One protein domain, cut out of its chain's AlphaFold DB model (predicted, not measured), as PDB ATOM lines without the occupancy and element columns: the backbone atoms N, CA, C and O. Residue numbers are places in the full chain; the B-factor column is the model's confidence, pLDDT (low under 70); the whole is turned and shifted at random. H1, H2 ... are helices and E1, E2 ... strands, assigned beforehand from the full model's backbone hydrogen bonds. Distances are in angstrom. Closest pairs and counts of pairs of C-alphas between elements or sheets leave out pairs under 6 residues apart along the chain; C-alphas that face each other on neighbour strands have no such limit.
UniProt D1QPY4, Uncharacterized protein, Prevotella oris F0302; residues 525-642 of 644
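This is residues 525 to 642 of the 644 residues of an uncharacterized protein of Prevotella oris F0302 (UniProt D1QPY4). A strongly twisted antiparallel sheet of three long strands, E1, E2 and E3, makes a wall; the helical hairpin H2 and H3 and the short helix H4 gather along its E1 side, with H3 over E1 and E2. H5 sits near the end of E1 and the start of E2, while H1, joined to H2 by a tight link, is not on the sheet. The printed part has 118 residues, with five named helices and three named strands in the order H1 H2 H3 H4 E1 H5 E2 E3, and the class is mixed, helices and strands. The whole is compact, with a radius of gyration of the C-alphas of 14.7 A and spans of 40 by 31 by 20 A.

Look first at the sheet, ordered E1, residues 582 to 589, then E2, residues 616 to 625, then E3, residues 631 to 641. E1 and E2 are antiparallel at 149 degrees, with N 585 and O 620 within hydrogen-bond range at 2.9 A. E2 and E3 form a hairpin at 158 degrees, with N 621 and O 635 within range at 2.8 A; E3 bends by 52 degrees at residue 638. H3, residues 561 to 568, is over E1 and E2 at a height over the sheet of 9.1 A; on the local plane its line stands at 27 degrees to E1, only just along the strands. Its C-alpha of Val 568 comes closest to that of Tyr 584 in E1, 5.9 A. H4, residues 571 to 578, stands at the sheet's level, its Ala 577 closest to Ser 583, 5.8 A between C-alphas. H2, residues 543 to 557, only grazes the sheet; with residues 553 to 557 alone it touches H3, C-alphas 556 and 564 being closest at 5.0 A, at a shallow tilt of 28 degrees, opposite ways. With residues 545 to 549 alone H2 touches H4, C-alphas 549 and 577 being closest at 7.1 A. H5, residues 591 to 598, only grazes the sheet with residues 591 to 594. H1, residues 525 to 540, is close to but not clearly touching H2, with C-alphas 537 and 543 closest at 7.8 A. In H1, H2, H3, H4 and H5 every O i to N i+4 pair is within hydrogen-bond range.

Find C-alpha 525 at (246.554, 216.020, 185.976), where H1 begins its 21.4 A; H2 runs 20.7 A. E1 starts at C-alpha 582, (231.120, 218.381, 201.800), and runs 21.8 A; E2 runs 27.1 A. E3, 28.9 A long, ends at C-alpha 641, (223.514, 232.988, 184.152).

The two C-alphas farthest apart, those of Ala 539 and Asp 613, are 41.6 A apart. The printed part has no cut, and its one long link, residues 599 to 615, joins H5 to E2. The mean pLDDT of the printed part is 73.1; residues 525 to 545, 591, 595 to 602 and 625 to 630 are under 70, and H1 has a mean of 33.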
ATOM      1  N   GLY A 525     245.904 216.552 184.773       27.00
ATOM      2  CA  GLY A 525     246.554 216.020 185.976       27.00
ATOM      3  C   GLY A 525     245.886 216.348 187.320       27.00
ATOM      4  O   GLY A 525     245.851 215.476 188.174       27.00
ATOM      5  N   ILE A 526     245.305 217.543 187.540       31.70
ATOM      6  CA  ILE A 526     244.508 217.783 188.769       31.70
ATOM      7  C   ILE A 526     243.198 217.008 188.699       31.70
ATOM      8  O   ILE A 526     242.748 216.540 189.732       31.70
ATOM      9  N   VAL A 527     242.606 216.796 187.517       30.86
ATOM     10  CA  VAL A 527     241.502 215.837 187.429       30.86
ATOM     11  C   VAL A 527     241.992 214.447 187.833       30.86
ATOM     12  O   VAL A 527     241.300 213.819 188.604       30.86
ATOM     13  N   GLU A 528     243.190 213.986 187.476       30.27
ATOM     14  CA  GLU A 528     243.699 212.692 187.979       30.27
ATOM     15  C   GLU A 528     244.133 212.695 189.462       30.27
ATOM     16  O   GLU A 528     243.969 211.674 190.114       30.27
ATOM     17  N   LEU A 529     244.600 213.806 190.047       28.39
ATOM     18  CA  LEU A 529     244.987 213.892 191.473       28.39
ATOM     19  C   LEU A 529     243.788 214.155 192.405       28.39
ATOM     20  O   LEU A 529     243.641 213.501 193.433       28.39
ATOM     21  N   MET A 530     242.880 215.058 192.029       31.69
ATOM     22  CA  MET A 530     241.611 215.262 192.731       31.69
ATOM     23  C   MET A 530     240.594 214.174 192.410       31.69
ATOM     24  O   MET A 530     239.776 213.901 193.275       31.69
ATOM     25  N   MET A 531     240.627 213.516 191.241       32.91
ATOM     26  CA  MET A 531     239.904 212.249 191.073       32.91
ATOM     27  C   MET A 531     240.635 211.078 191.703       32.91
ATOM     28  O   MET A 531     239.938 210.161 192.075       32.91
ATOM     29  N   GLN A 532     241.944 211.097 191.967       32.22
ATOM     30  CA  GLN A 532     242.505 210.136 192.924       32.22
ATOM     31  C   GLN A 532     241.881 210.341 194.301       32.22
ATOM     32  O   GLN A 532     241.531 209.353 194.932       32.22
ATOM     33  N   ASP A 533     241.632 211.580 194.735       34.09
ATOM     34  CA  ASP A 533     240.908 211.831 195.986       34.09
ATOM     35  C   ASP A 533     239.377 211.707 195.877       34.09
ATOM     36  O   ASP A 533     238.752 211.422 196.886       34.09
ATOM     37  N   VAL A 534     238.742 211.797 194.700       35.34
ATOM     38  CA  VAL A 534     237.313 211.440 194.514       35.34
ATOM     39  C   VAL A 534     237.124 209.931 194.341       35.34
ATOM     40  O   VAL A 534     236.148 209.396 194.850       35.34
ATOM     41  N   ASP A 535     238.058 209.222 193.713       35.34
ATOM     42  CA  ASP A 535     238.115 207.759 193.623       35.34
ATOM     43  C   ASP A 535     238.496 207.157 194.983       35.34
ATOM     44  O   ASP A 535     237.981 206.101 195.349       35.34
ATOM     45  N   ARG A 536     239.310 207.864 195.783       33.91
ATOM     46  CA  ARG A 536     239.621 207.525 197.177       33.91
ATOM     47  C   ARG A 536     238.523 207.945 198.153       33.91
ATOM     48  O   ARG A 536     238.206 207.152 199.025       33.91
ATOM     49  N   LEU A 537     237.824 209.068 197.963       34.16
ATOM     50  CA  LEU A 537     236.536 209.332 198.631       34.16
ATOM     51  C   LEU A 537     235.494 208.277 198.224       34.16
ATOM     52  O   LEU A 537     234.697 207.857 199.046       34.16
ATOM     53  N   GLN A 538     235.524 207.778 196.987       36.03
ATOM     54  CA  GLN A 538     234.717 206.635 196.554       36.03
ATOM     55  C   GLN A 538     235.217 205.285 197.109       36.03
ATOM     56  O   GLN A 538     234.489 204.299 196.980       36.03
ATOM     57  N   ALA A 539     236.414 205.212 197.698       38.03
ATOM     58  CA  ALA A 539     236.970 204.010 198.325       38.03
ATOM     59  C   ALA A 539     236.869 204.029 199.864       38.03
ATOM     60  O   ALA A 539     236.734 202.971 200.471       38.03
ATOM     61  N   GLU A 540     236.909 205.213 200.483       41.44
ATOM     62  CA  GLU A 540     236.929 205.430 201.937       41.44
ATOM     63  C   GLU A 540     235.621 206.060 202.475       41.44
ATOM     64  O   GLU A 540     235.425 206.098 203.688       41.44
ATOM     65  N   VAL A 541     234.699 206.526 201.615       43.62
ATOM     66  CA  VAL A 541     233.418 207.154 202.005       43.62
ATOM     67  C   VAL A 541     232.237 206.605 201.181       43.62
ATOM     68  O   VAL A 541     232.380 206.187 200.030       43.62
ATOM     69  N   ASP A 542     231.036 206.589 201.771       56.22
ATOM     70  CA  ASP A 542     229.809 206.028 201.186       56.22
ATOM     71  C   ASP A 542     229.478 206.585 199.784       56.22
ATOM     72  O   ASP A 542     228.807 207.615 199.624       56.22
ATOM     73  N   GLN A 543     229.833 205.833 198.733       60.44
ATOM     74  CA  GLN A 543     229.476 206.166 197.345       60.44
ATOM     75  C   GLN A 543     227.968 206.406 197.164       60.44
ATOM     76  O   GLN A 543     227.554 207.178 196.296       60.44
ATOM     77  N   ALA A 544     227.130 205.738 197.964       64.06
ATOM     78  CA  ALA A 544     225.683 205.905 197.952       64.06
ATOM     79  C   ALA A 544     225.253 207.327 198.364       64.06
ATOM     80  O   ALA A 544     224.377 207.903 197.713       64.06
ATOM     81  N   ILE A 545     225.897 207.908 199.385       68.94
ATOM     82  CA  ILE A 545     225.620 209.265 199.875       68.94
ATOM     83  C   ILE A 545     226.001 210.288 198.804       68.94
ATOM     84  O   ILE A 545     225.151 211.080 198.385       68.94
ATOM     85  N   TYR A 546     227.221 210.206 198.262       71.31
ATOM     86  CA  TYR A 546     227.682 211.115 197.206       71.31
ATOM     87  C   TYR A 546     226.797 211.053 195.948       71.31
ATOM     88  O   TYR A 546     226.315 212.082 195.463       71.31
ATOM     89  N   ARG A 547     226.479 209.845 195.457       71.25
ATOM     90  CA  ARG A 547     225.562 209.656 194.315       71.25
ATOM     91  C   ARG A 547     224.165 210.219 194.597       71.25
ATOM     92  O   ARG A 547     223.525 210.743 193.683       71.25
ATOM     93  N   ASN A 548     223.675 210.135 195.834       77.38
ATOM     94  CA  ASN A 548     222.381 210.694 196.217       77.38
ATOM     95  C   ASN A 548     222.401 212.234 196.294       77.38
ATOM     96  O   ASN A 548     221.449 212.867 195.833       77.38
ATOM     97  N   ILE A 549     223.476 212.840 196.802       81.12
ATOM     98  CA  ILE A 549     223.685 214.299 196.779       81.12
ATOM     99  C   ILE A 549     223.702 214.800 195.335       81.12
ATOM    100  O   ILE A 549     222.890 215.653 194.972       81.12
ATOM    101  N   GLN A 550     224.528 214.192 194.480       79.56
ATOM    102  CA  GLN A 550     224.607 214.540 193.061       79.56
ATOM    103  C   GLN A 550     223.266 214.330 192.337       79.56
ATOM    104  O   GLN A 550     222.870 215.148 191.508       79.56
ATOM    105  N   ARG A 551     222.490 213.292 192.679       77.12
ATOM    106  CA  ARG A 551     221.117 213.114 192.167       77.12
ATOM    107  C   ARG A 551     220.201 214.279 192.560       77.12
ATOM    108  O   ARG A 551     219.491 214.794 191.697       77.12
ATOM    109  N   GLN A 552     220.201 214.686 193.828       84.19
ATOM    110  CA  GLN A 552     219.364 215.787 194.319       84.19
ATOM    111  C   GLN A 552     219.764 217.127 193.688       84.19
ATOM    112  O   GLN A 552     218.899 217.829 193.160       84.19
ATOM    113  N   LEU A 553     221.066 217.433 193.649       84.31
ATOM    114  CA  LEU A 553     221.610 218.611 192.971       84.31
ATOM    115  C   LEU A 553     221.214 218.628 191.497       84.31
ATOM    116  O   LEU A 553     220.653 219.613 191.031       84.31
ATOM    117  N   ASN A 554     221.400 217.528 190.766       78.31
ATOM    118  CA  ASN A 554     221.060 217.462 189.346       78.31
ATOM    119  C   ASN A 554     219.556 217.610 189.066       78.31
ATOM    120  O   ASN A 554     219.188 218.061 187.982       78.31
ATOM    121  N   GLU A 555     218.662 217.251 189.988       78.81
ATOM    122  CA  GLU A 555     217.226 217.548 189.862       78.81
ATOM    123  C   GLU A 555     216.881 218.993 190.266       78.81
ATOM    124  O   GLU A 555     215.960 219.576 189.694       78.81
ATOM    125  N   ALA A 556     217.632 219.608 191.184       84.38
ATOM    126  CA  ALA A 556     217.495 221.026 191.520       84.38
ATOM    127  C   ALA A 556     218.039 221.948 190.411       84.38
ATOM    128  O   ALA A 556     217.346 222.886 190.023       84.38
ATOM    129  N   LYS A 557     219.208 221.640 189.823       81.38
ATOM    130  CA  LYS A 557     219.822 222.366 188.690       81.38
ATOM    131  C   LYS A 557     218.823 222.532 187.535       81.38
ATOM    132  O   LYS A 557     218.606 223.646 187.067       81.38
ATOM    133  N   LYS A 558     218.113 221.455 187.162       75.12
ATOM    134  CA  LYS A 558     217.049 221.447 186.128       75.12
ATOM    135  C   LYS A 558     215.803 222.274 186.474       75.12
ATOM    136  O   LYS A 558     215.048 222.628 185.576       75.12
ATOM    137  N   LYS A 559     215.563 222.554 187.759       81.38
ATOM    138  CA  LYS A 559     214.470 223.414 188.252       81.38
ATOM    139  C   LYS A 559     214.907 224.877 188.429       81.38
ATOM    140  O   LYS A 559     214.088 225.713 188.806       81.38
ATOM    141  N   GLY A 560     216.176 225.187 188.159       79.88
ATOM    142  CA  GLY A 560     216.724 226.538 188.170       79.88
ATOM    143  C   GLY A 560     217.336 226.981 189.497       79.88
ATOM    144  O   GLY A 560     217.298 226.287 190.516       79.88
ATOM    145  N   LEU A 561     217.915 228.182 189.474       87.88
ATOM    146  CA  LEU A 561     218.763 228.713 190.545       87.88
ATOM    147  C   LEU A 561     218.034 228.799 191.896       87.88
ATOM    148  O   LEU A 561     218.631 228.534 192.937       87.88
ATOM    149  N   THR A 562     216.739 229.125 191.895       91.50
ATOM    150  CA  THR A 562     215.920 229.183 193.118       91.50
ATOM    151  C   THR A 562     215.774 227.810 193.777       91.50
ATOM    152  O   THR A 562     215.867 227.709 194.997       91.50
ATOM    153  N   ALA A 563     215.609 226.743 192.988       91.75
ATOM    154  CA  ALA A 563     215.525 225.383 193.513       91.75
ATOM    155  C   ALA A 563     216.876 224.900 194.063       91.75
ATOM    156  O   ALA A 563     216.906 224.244 195.101       91.75
ATOM    157  N   VAL A 564     217.989 225.272 193.419       92.88
ATOM    158  CA  VAL A 564     219.343 225.005 193.937       92.88
ATOM    159  C   VAL A 564     219.579 225.740 195.256       92.88
ATOM    160  O   VAL A 564     219.980 225.103 196.224       92.88
ATOM    161  N   ARG A 565     219.258 227.041 195.336       94.38
ATOM    162  CA  ARG A 565     219.339 227.828 196.584       94.38
ATOM    163  C   ARG A 565     218.509 227.206 197.711       94.38
ATOM    164  O   ARG A 565     219.005 227.093 198.824       94.38
ATOM    165  N   GLY A 566     217.284 226.768 197.415       94.56
ATOM    166  CA  GLY A 566     216.424 226.086 198.385       94.56
ATOM    167  C   GLY A 566     216.981 224.738 198.853       94.56
ATOM    168  O   GLY A 566     216.886 224.429 200.036       94.56
ATOM    169  N   LEU A 567     217.597 223.958 197.956       95.50
ATOM    170  CA  LEU A 567     218.210 222.674 198.305       95.50
ATOM    171  C   LEU A 567     219.452 222.849 199.189       95.50
ATOM    172  O   LEU A 567     219.541 222.195 200.222       95.50
ATOM    173  N   VAL A 568     220.385 223.739 198.832       94.94
ATOM    174  CA  VAL A 568     221.623 223.923 199.618       94.94
ATOM    175  C   VAL A 568     221.382 224.607 200.970       94.94
ATOM    176  O   VAL A 568     222.208 224.484 201.863       94.94
ATOM    177  N   ALA A 569     220.242 225.284 201.145       93.94
ATOM    178  CA  ALA A 569     219.797 225.829 202.428       93.94
ATOM    179  C   ALA A 569     218.995 224.823 203.284       93.94
ATOM    180  O   ALA A 569     218.676 225.112 204.439       93.94
ATOM    181  N   LEU A 570     218.632 223.653 202.745       95.12
ATOM    182  CA  LEU A 570     217.824 222.666 203.455       95.12
ATOM    183  C   LEU A 570     218.679 221.924 204.490       95.12
ATOM    184  O   LEU A 570     219.624 221.225 204.132       95.12
ATOM    185  N   LYS A 571     218.304 222.007 205.772       93.62
ATOM    186  CA  LYS A 571     219.058 221.408 206.889       93.62
ATOM    187  C   LYS A 571     219.394 219.924 206.677       93.62
ATOM    188  O   LYS A 571     220.541 219.540 206.859       93.62
ATOM    189  N   SER A 572     218.445 219.115 206.197       90.94
ATOM    190  CA  SER A 572     218.689 217.694 205.911       90.94
ATOM    191  C   SER A 572     219.651 217.444 204.744       90.94
ATOM    192  O   SER A 572     220.338 216.429 204.746       90.94
ATOM    193  N   PHE A 573     219.741 218.350 203.765       91.94
ATOM    194  CA  PHE A 573     220.751 218.275 202.705       91.94
ATOM    195  C   PHE A 573     222.130 218.695 203.230       91.94
ATOM    196  O   PHE A 573     223.114 218.016 202.954       91.94
ATOM    197  N   ILE A 574     222.187 219.765 204.031       92.12
ATOM    198  CA  ILE A 574     223.413 220.248 204.687       92.12
ATOM    199  C   ILE A 574     224.017 219.151 205.571       92.12
ATOM    200  O   ILE A 574     225.195 218.840 205.432       92.12
ATOM    201  N   ASP A 575     223.220 218.524 206.435       89.00
ATOM    202  CA  ASP A 575     223.707 217.491 207.359       89.00
ATOM    203  C   ASP A 575     224.193 216.236 206.616       89.00
ATOM    204  O   ASP A 575     225.209 215.650 206.984       89.00
ATOM    205  N   TYR A 576     223.518 215.873 205.522       86.19
ATOM    206  CA  TYR A 576     223.870 214.732 204.670       86.19
ATOM    207  C   TYR A 576     225.088 214.989 203.764       86.19
ATOM    208  O   TYR A 576     225.767 214.047 203.363       86.19
ATOM    209  N   ALA A 577     225.385 216.249 203.435       86.38
ATOM    210  CA  ALA A 577     226.630 216.637 202.775       86.38
ATOM    211  C   ALA A 577     227.795 216.705 203.779       86.38
ATOM    212  O   ALA A 577     228.863 216.139 203.531       86.38
ATOM    213  N   ASN A 578     227.566 217.314 204.947       87.81
ATOM    214  CA  ASN A 578     228.568 217.449 206.005       87.81
ATOM    215  C   ASN A 578     229.035 216.087 206.539       87.81
ATOM    216  O   ASN A 578     230.206 215.949 206.886       87.81
ATOM    217  N   SER A 579     228.166 215.065 206.562       82.62
ATOM    218  CA  SER A 579     228.540 213.701 206.975       82.62
ATOM    219  C   SER A 579     229.599 213.045 206.081       82.62
ATOM    220  O   SER A 579     230.158 212.024 206.465       82.62
ATOM    221  N   ILE A 580     229.872 213.613 204.899       76.94
ATOM    222  CA  ILE A 580     230.951 213.198 203.992       76.94
ATOM    223  C   ILE A 580     231.964 214.326 203.725       76.94
ATOM    224  O   ILE A 580     232.648 214.322 202.706       76.94
ATOM    225  N   GLY A 581     232.047 215.315 204.625       78.81
ATOM    226  CA  GLY A 581     233.008 216.420 204.536       78.81
ATOM    227  C   GLY A 581     232.732 217.434 203.420       78.81
ATOM    228  O   GLY A 581     233.633 218.190 203.058       78.81
ATOM    229  N   LEU A 582     231.513 217.458 202.866       85.69
ATOM    230  CA  LEU A 582     231.120 218.381 201.800       85.69
ATOM    231  C   LEU A 582     230.160 219.459 202.304       85.69
ATOM    232  O   LEU A 582     229.225 219.183 203.048       85.69
ATOM    233  N   SER A 583     230.314 220.675 201.794       90.38
ATOM    234  CA  SER A 583     229.333 221.753 201.951       90.38
ATOM    235  C   SER A 583     229.053 222.414 200.602       90.38
ATOM    236  O   SER A 583     229.858 222.318 199.678       90.38
ATOM    237  N   TYR A 584     227.898 223.062 200.453       92.94
ATOM    238  CA  TYR A 584     227.479 223.686 199.197       92.94
ATOM    239  C   TYR A 584     226.935 225.088 199.443       92.94
ATOM    240  O   TYR A 584     226.126 225.302 200.343       92.94
ATOM    241  N   GLN A 585     227.329 226.040 198.600       93.62
ATOM    242  CA  GLN A 585     226.826 227.411 198.646       93.62
ATOM    243  C   GLN A 585     226.597 227.973 197.241       93.62
ATOM    244  O   GLN A 585     227.262 227.592 196.279       93.62
ATOM    245  N   VAL A 586     225.660 228.914 197.122       93.81
ATOM    246  CA  VAL A 586     225.436 229.675 195.888       93.81
ATOM    247  C   VAL A 586     226.053 231.060 196.047       93.81
ATOM    248  O   VAL A 586     225.590 231.843 196.874       93.81
ATOM    249  N   TYR A 587     227.065 231.371 195.238       93.19
ATOM    250  CA  TYR A 587     227.864 232.593 195.329       93.19
ATOM    251  C   TYR A 587     227.635 233.506 194.101       93.19
ATOM    252  O   TYR A 587     228.089 233.186 192.998       93.19
ATOM    253  N   PRO A 588     226.901 234.626 194.238       92.00
ATOM    254  CA  PRO A 588     226.635 235.572 193.151       92.00
ATOM    255  C   PRO A 588     227.861 236.431 192.790       92.00
ATOM    256  O   PRO A 588     228.453 237.059 193.668       92.00
ATOM    257  N   ILE A 589     228.203 236.511 191.498       85.69
ATOM    258  CA  ILE A 589     229.375 237.240 190.970       85.69
ATOM    259  C   ILE A 589     229.037 238.094 189.737       85.69
ATOM    260  O   ILE A 589     227.981 237.944 189.115       85.69
ATOM    261  N   SER A 590     229.963 238.973 189.342       82.19
ATOM    262  CA  SER A 590     229.883 239.674 188.053       82.19
ATOM    263  C   SER A 590     230.386 238.833 186.873       82.19
ATOM    264  O   SER A 590     231.165 237.897 187.045       82.19
ATOM    265  N   LEU A 591     229.994 239.206 185.646       68.56
ATOM    266  CA  LEU A 591     230.550 238.598 184.423       68.56
ATOM    267  C   LEU A 591     232.060 238.845 184.275       68.56
ATOM    268  O   LEU A 591     232.761 237.985 183.753       68.56
ATOM    269  N   ASN A 592     232.565 239.983 184.764       70.88
ATOM    270  CA  ASN A 592     234.000 240.279 184.750       70.88
ATOM    271  C   ASN A 592     234.754 239.314 185.670       70.88
ATOM    272  O   ASN A 592     235.697 238.680 185.223       70.88
ATOM    273  N   GLN A 593     234.267 239.093 186.898       79.88
ATOM    274  CA  GLN A 593     234.841 238.072 187.779       79.88
ATOM    275  C   GLN A 593     234.775 236.676 187.156       79.88
ATOM    276  O   GLN A 593     235.724 235.916 187.288       79.88
ATOM    277  N   LEU A 594     233.691 236.330 186.448       72.50
ATOM    278  CA  LEU A 594     233.622 235.051 185.740       72.50
ATOM    279  C   LEU A 594     234.720 234.948 184.670       72.50
ATOM    280  O   LEU A 594     235.402 233.928 184.601       72.50
ATOM    281  N   SER A 595     234.930 236.012 183.890       61.50
ATOM    282  CA  SER A 595     236.041 236.118 182.936       61.50
ATOM    283  C   SER A 595     237.391 235.933 183.635       61.50
ATOM    284  O   SER A 595     238.194 235.103 183.212       61.50
ATOM    285  N   ASP A 596     237.622 236.630 184.747       59.59
ATOM    286  CA  ASP A 596     238.869 236.581 185.515       59.59
ATOM    287  C   ASP A 596     239.128 235.192 186.132       59.59
ATOM    288  O   ASP A 596     240.266 234.725 186.130       59.59
ATOM    289  N   ILE A 597     238.089 234.479 186.583       65.06
ATOM    290  CA  ILE A 597     238.178 233.066 186.997       65.06
ATOM    291  C   ILE A 597     238.562 232.196 185.795       65.06
ATOM    292  O   ILE A 597     239.542 231.455 185.852       65.06
ATOM    293  N   THR A 598     237.817 232.294 184.687       58.19
ATOM    294  CA  THR A 598     238.052 231.444 183.504       58.19
ATOM    295  C   THR A 598     239.403 231.686 182.841       58.19
ATOM    296  O   THR A 598     239.925 230.770 182.224       58.19
ATOM    297  N   THR A 599     239.989 232.875 182.990       51.75
ATOM    298  CA  THR A 599     241.316 233.232 182.457       51.75
ATOM    299  C   THR A 599     242.459 233.001 183.454       51.75
ATOM    300  O   THR A 599     243.616 233.220 183.106       51.75
ATOM    301  N   GLY A 600     242.167 232.538 184.676       54.50
ATOM    302  CA  GLY A 600     243.174 232.251 185.705       54.50
ATOM    303  C   GLY A 600     243.706 233.477 186.461       54.50
ATOM    304  O   GLY A 600     244.685 233.355 187.191       54.50
ATOM    305  N   HIS A 601     243.071 234.644 186.333       62.66
ATOM    306  CA  HIS A 601     243.373 235.826 187.152       62.66
ATOM    307  C   HIS A 601     242.783 235.715 188.571       62.66
ATOM    308  O   HIS A 601     243.369 236.225 189.528       62.66
ATOM    309  N   ILE A 602     241.652 235.015 188.733       68.69
ATOM    310  CA  ILE A 602     241.077 234.656 190.038       68.69
ATOM    311  C   ILE A 602     241.202 233.143 190.246       68.69
ATOM    312  O   ILE A 602     240.402 232.358 189.744       68.69
ATOM    313  N   ILE A 603     242.205 232.755 191.035       70.44
ATOM    314  CA  ILE A 603     242.458 231.371 191.481       70.44
ATOM    315  C   ILE A 603     242.265 231.183 192.997       70.44
ATOM    316  O   ILE A 603     242.481 230.091 193.515       70.44
ATOM    317  N   TYR A 604     241.853 232.243 193.701       80.56
ATOM    318  CA  TYR A 604     241.596 232.215 195.140       80.56
ATOM    319  C   TYR A 604     240.145 232.608 195.455       80.56
ATOM    320  O   TYR A 604     239.697 233.672 195.027       80.56
ATOM    321  N   HIS A 605     239.424 231.822 196.255       86.62
ATOM    322  CA  HIS A 605     238.048 232.081 196.688       86.62
ATOM    323  C   HIS A 605     237.933 233.416 197.431       86.62
ATOM    324  O   HIS A 605     236.998 234.173 197.194       86.62
ATOM    325  N   ARG A 606     238.929 233.769 198.255       88.00
ATOM    326  CA  ARG A 606     238.986 235.077 198.941       88.00
ATOM    327  C   ARG A 606     239.058 236.287 197.992       88.00
ATOM    328  O   ARG A 606     238.835 237.407 198.439       88.00
ATOM    329  N   ASN A 607     239.411 236.077 196.720       87.62
ATOM    330  CA  ASN A 607     239.439 237.128 195.699       87.62
ATOM    331  C   ASN A 607     238.082 237.265 194.975       87.62
ATOM    332  O   ASN A 607     237.916 238.195 194.185       87.62
ATOM    333  N   LEU A 608     237.117 236.371 195.229       88.88
ATOM    334  CA  LEU A 608     235.739 236.536 194.771       88.88
ATOM    335  C   LEU A 608     235.067 237.673 195.543       88.88
ATOM    336  O   LEU A 608     235.208 237.801 196.759       88.88
ATOM    337  N   GLN A 609     234.300 238.485 194.825       89.44
ATOM    338  CA  GLN A 609     233.521 239.584 195.378       89.44
ATOM    339  C   GLN A 609     232.035 239.293 195.183       89.44
ATOM    340  O   GLN A 609     231.510 239.368 194.068       89.44
ATOM    341  N   TYR A 610     231.355 238.987 196.286       89.44
ATOM    342  CA  TYR A 610     229.906 238.820 196.322       89.44
ATOM    343  C   TYR A 610     229.204 240.045 195.718       89.44
ATOM    344  O   TYR A 610     229.469 241.182 196.115       89.44
ATOM    345  N   LYS A 611     228.258 239.827 194.797       83.25
ATOM    346  CA  LYS A 611     227.485 240.907 194.165       83.25
ATOM    347  C   LYS A 611     225.979 240.678 194.318       83.25
ATOM    348  O   LYS A 611     225.425 239.790 193.686       83.25
ATOM    349  N   MET A 612     225.295 241.524 195.097       72.94
ATOM    350  CA  MET A 612     223.826 241.459 195.266       72.94
ATOM    351  C   MET A 612     223.088 241.503 193.915       72.94
ATOM    352  O   MET A 612     222.214 240.687 193.645       72.94
ATOM    353  N   ASP A 613     223.521 242.401 193.027       72.12
ATOM    354  CA  ASP A 613     222.953 242.616 191.690       72.12
ATOM    355  C   ASP A 613     223.617 241.778 190.578       72.12
ATOM    356  O   ASP A 613     223.680 242.197 189.416       72.12
ATOM    357  N   ALA A 614     224.149 240.608 190.938       74.31
ATOM    358  CA  ALA A 614     224.936 239.748 190.065       74.31
ATOM    359  C   ALA A 614     224.271 239.403 188.725       74.31
ATOM    360  O   ALA A 614     223.078 239.108 188.631       74.31
ATOM    361  N   GLU A 615     225.098 239.325 187.690       73.44
ATOM    362  CA  GLU A 615     224.759 238.775 186.380       73.44
ATOM    363  C   GLU A 615     224.947 237.246 186.314       73.44
ATOM    364  O   GLU A 615     224.463 236.599 185.386       73.44
ATOM    365  N   CYS A 616     225.644 236.657 187.291       80.56
ATOM    366  CA  CYS A 616     225.977 235.236 187.347       80.56
ATOM    367  C   CYS A 616     225.941 234.706 188.795       80.56
ATOM    368  O   CYS A 616     226.127 235.448 189.756       80.56
ATOM    369  N   SER A 617     225.702 233.416 189.002       89.44
ATOM    370  CA  SER A 617     225.843 232.759 190.306       89.44
ATOM    371  C   SER A 617     226.561 231.425 190.166       89.44
ATOM    372  O   SER A 617     226.183 230.595 189.345       89.44
ATOM    373  N   LEU A 618     227.591 231.222 190.979       90.19
ATOM    374  CA  LEU A 618     228.342 229.975 191.065       90.19
ATOM    375  C   LEU A 618     227.658 229.048 192.073       90.19
ATOM    376  O   LEU A 618     227.319 229.491 193.169       90.19
ATOM    377  N   LEU A 619     227.487 227.773 191.739       91.19
ATOM    378  CA  LEU A 619     227.335 226.715 192.734       91.19
ATOM    379  C   LEU A 619     228.742 226.265 193.131       91.19
ATOM    380  O   LEU A 619     229.455 225.686 192.312       91.19
ATOM    381  N   LEU A 620     229.134 226.571 194.365       90.25
ATOM    382  CA  LEU A 620     230.405 226.156 194.947       90.25
ATOM    383  C   LEU A 620     230.181 224.939 195.845       90.25
ATOM    384  O   LEU A 620     229.367 225.005 196.770       90.25
ATOM    385  N   ARG A 621     230.945 223.876 195.607       86.25
ATOM    386  CA  ARG A 621     231.172 222.769 196.538       86.25
ATOM    387  C   ARG A 621     232.440 223.058 197.337       86.25
ATOM    388  O   ARG A 621     233.478 223.349 196.756       86.25
ATOM    389  N   LEU A 622     232.345 223.003 198.657       86.88
ATOM    390  CA  LEU A 622     233.458 223.108 199.591       86.88
ATOM    391  C   LEU A 622     233.830 221.704 200.080       86.88
ATOM    392  O   LEU A 622     232.939 220.941 200.455       86.88
ATOM    393  N   GLN A 623     235.122 221.384 200.085       80.94
ATOM    394  CA  GLN A 623     235.686 220.160 200.664       80.94
ATOM    395  C   GLN A 623     237.032 220.458 201.339       80.94
ATOM    396  O   GLN A 623     237.743 221.365 200.903       80.94
ATOM    397  N   SER A 624     237.407 219.686 202.358       72.81
ATOM    398  CA  SER A 624     238.734 219.779 202.984       72.81
ATOM    399  C   SER A 624     239.752 218.887 202.273       72.81
ATOM    400  O   SER A 624     239.459 217.734 201.962       72.81
ATOM    401  N   ASP A 625     240.960 219.400 202.049       67.50
ATOM    402  CA  ASP A 625     242.092 218.667 201.477       67.50
ATOM    403  C   ASP A 625     243.066 218.233 202.576       67.50
ATOM    404  O   ASP A 625     243.904 219.012 203.036       67.50
ATOM    405  N   SER A 626     242.961 216.976 203.006       62.66
ATOM    406  CA  SER A 626     243.804 216.417 204.067       62.66
ATOM    407  C   SER A 626     245.287 216.306 203.692       62.66
ATOM    408  O   SER A 626     246.117 216.215 204.595       62.66
ATOM    409  N   LYS A 627     245.646 216.363 202.400       59.47
ATOM    410  CA  LYS A 627     247.046 216.355 201.935       59.47
ATOM    411  C   LYS A 627     247.688 217.741 201.958       59.47
ATOM    412  O   LYS A 627     248.910 217.847 201.959       59.47
ATOM    413  N   ARG A 628     246.885 218.809 201.960       62.47
ATOM    414  CA  ARG A 628     247.343 220.207 202.029       62.47
ATOM    415  C   ARG A 628     246.906 220.852 203.342       62.47
ATOM    416  O   ARG A 628     246.182 221.837 203.336       62.47
ATOM    417  N   ASP A 629     247.309 220.271 204.471       67.75
ATOM    418  CA  ASP A 629     247.052 220.789 205.827       67.75
ATOM    419  C   ASP A 629     245.562 221.080 206.134       67.75
ATOM    420  O   ASP A 629     245.221 222.056 206.804       67.75
ATOM    421  N   ASN A 630     244.651 220.229 205.641       69.81
ATOM    422  CA  ASN A 630     243.192 220.407 205.714       69.81
ATOM    423  C   ASN A 630     242.682 221.699 205.044       69.81
ATOM    424  O   ASN A 630     241.673 222.276 205.457       69.81
ATOM    425  N   MET A 631     243.363 222.155 203.989       76.12
ATOM    426  CA  MET A 631     242.984 223.335 203.220       76.12
ATOM    427  C   MET A 631     241.581 223.201 202.618       76.12
ATOM    428  O   MET A 631     241.246 222.224 201.956       76.12
ATOM    429  N   ASN A 632     240.772 224.239 202.809       80.62
ATOM    430  CA  ASN A 632     239.453 224.365 202.197       80.62
ATOM    431  C   ASN A 632     239.577 224.568 200.678       80.62
ATOM    432  O   ASN A 632     240.082 225.600 200.243       80.62
ATOM    433  N   ILE A 633     239.071 223.625 199.880       78.69
ATOM    434  CA  ILE A 633     238.929 223.742 198.423       78.69
ATOM    435  C   ILE A 633     237.496 224.146 198.074       78.69
ATOM    436  O   ILE A 633     236.542 223.470 198.451       78.69
ATOM    437  N   TYR A 634     237.360 225.182 197.253       82.25
ATOM    438  CA  TYR A 634     236.131 225.626 196.610       82.25
ATOM    439  C   TYR A 634     236.116 225.190 195.140       82.25
ATOM    440  O   TYR A 634     236.927 225.625 194.323       82.25
ATOM    441  N   ILE A 635     235.154 224.351 194.782       77.38
ATOM    442  CA  ILE A 635     234.974 223.798 193.441       77.38
ATOM    443  C   ILE A 635     233.711 224.410 192.834       77.38
ATOM    444  O   ILE A 635     232.610 224.225 193.352       77.38
ATOM    445  N   ILE A 636     233.850 225.142 191.730       76.81
ATOM    446  CA  ILE A 636     232.726 225.629 190.925       76.81
ATOM    447  C   ILE A 636     232.152 224.436 190.160       76.81
ATOM    448  O   ILE A 636     232.666 224.075 189.104       76.81
ATOM    449  N   GLU A 637     231.084 223.832 190.682       75.44
ATOM    450  CA  GLU A 637     230.381 222.740 189.998       75.44
ATOM    451  C   GLU A 637     229.552 223.243 188.817       75.44
ATOM    452  O   GLU A 637     229.358 222.543 187.825       75.44
ATOM    453  N   THR A 638     228.938 224.421 188.960       77.69
ATOM    454  CA  THR A 638     227.922 224.891 188.012       77.69
ATOM    455  C   THR A 638     227.823 226.407 187.990       77.69
ATOM    456  O   THR A 638     227.821 227.062 189.032       77.69
ATOM    457  N   ILE A 639     227.678 226.966 186.793       79.44
ATOM    458  CA  ILE A 639     227.540 228.401 186.548       79.44
ATOM    459  C   ILE A 639     226.096 228.694 186.116       79.44
ATOM    460  O   ILE A 639     225.612 228.147 185.123       79.44
ATOM    461  N   PHE A 640     225.409 229.574 186.843       80.25
ATOM    462  CA  PHE A 640     224.054 230.034 186.534       80.25
ATOM    463  C   PHE A 640     224.074 231.463 185.997       80.25
ATOM    464  O   PHE A 640     224.452 232.389 186.710       80.25
ATOM    465  N   PHE A 641     223.616 231.662 184.763       73.25
ATOM    466  CA  PHE A 641     223.514 232.988 184.152       73.25
ATOM    467  C   PHE A 641     222.159 233.638 184.457       73.25
ATOM    468  O   PHE A 641     221.101 233.051 184.197       73.25
ATOM    469  N   ASN A 642     222.187 234.858 184.998       70.94
ATOM    470  CA  ASN A 642     220.986 235.566 185.427       70.94
ATOM    471  C   ASN A 642     220.289 236.272 184.259       70.94
ATOM    472  O   ASN A 642     220.910 236.972 183.459       70.94
TER     473      ASN A 642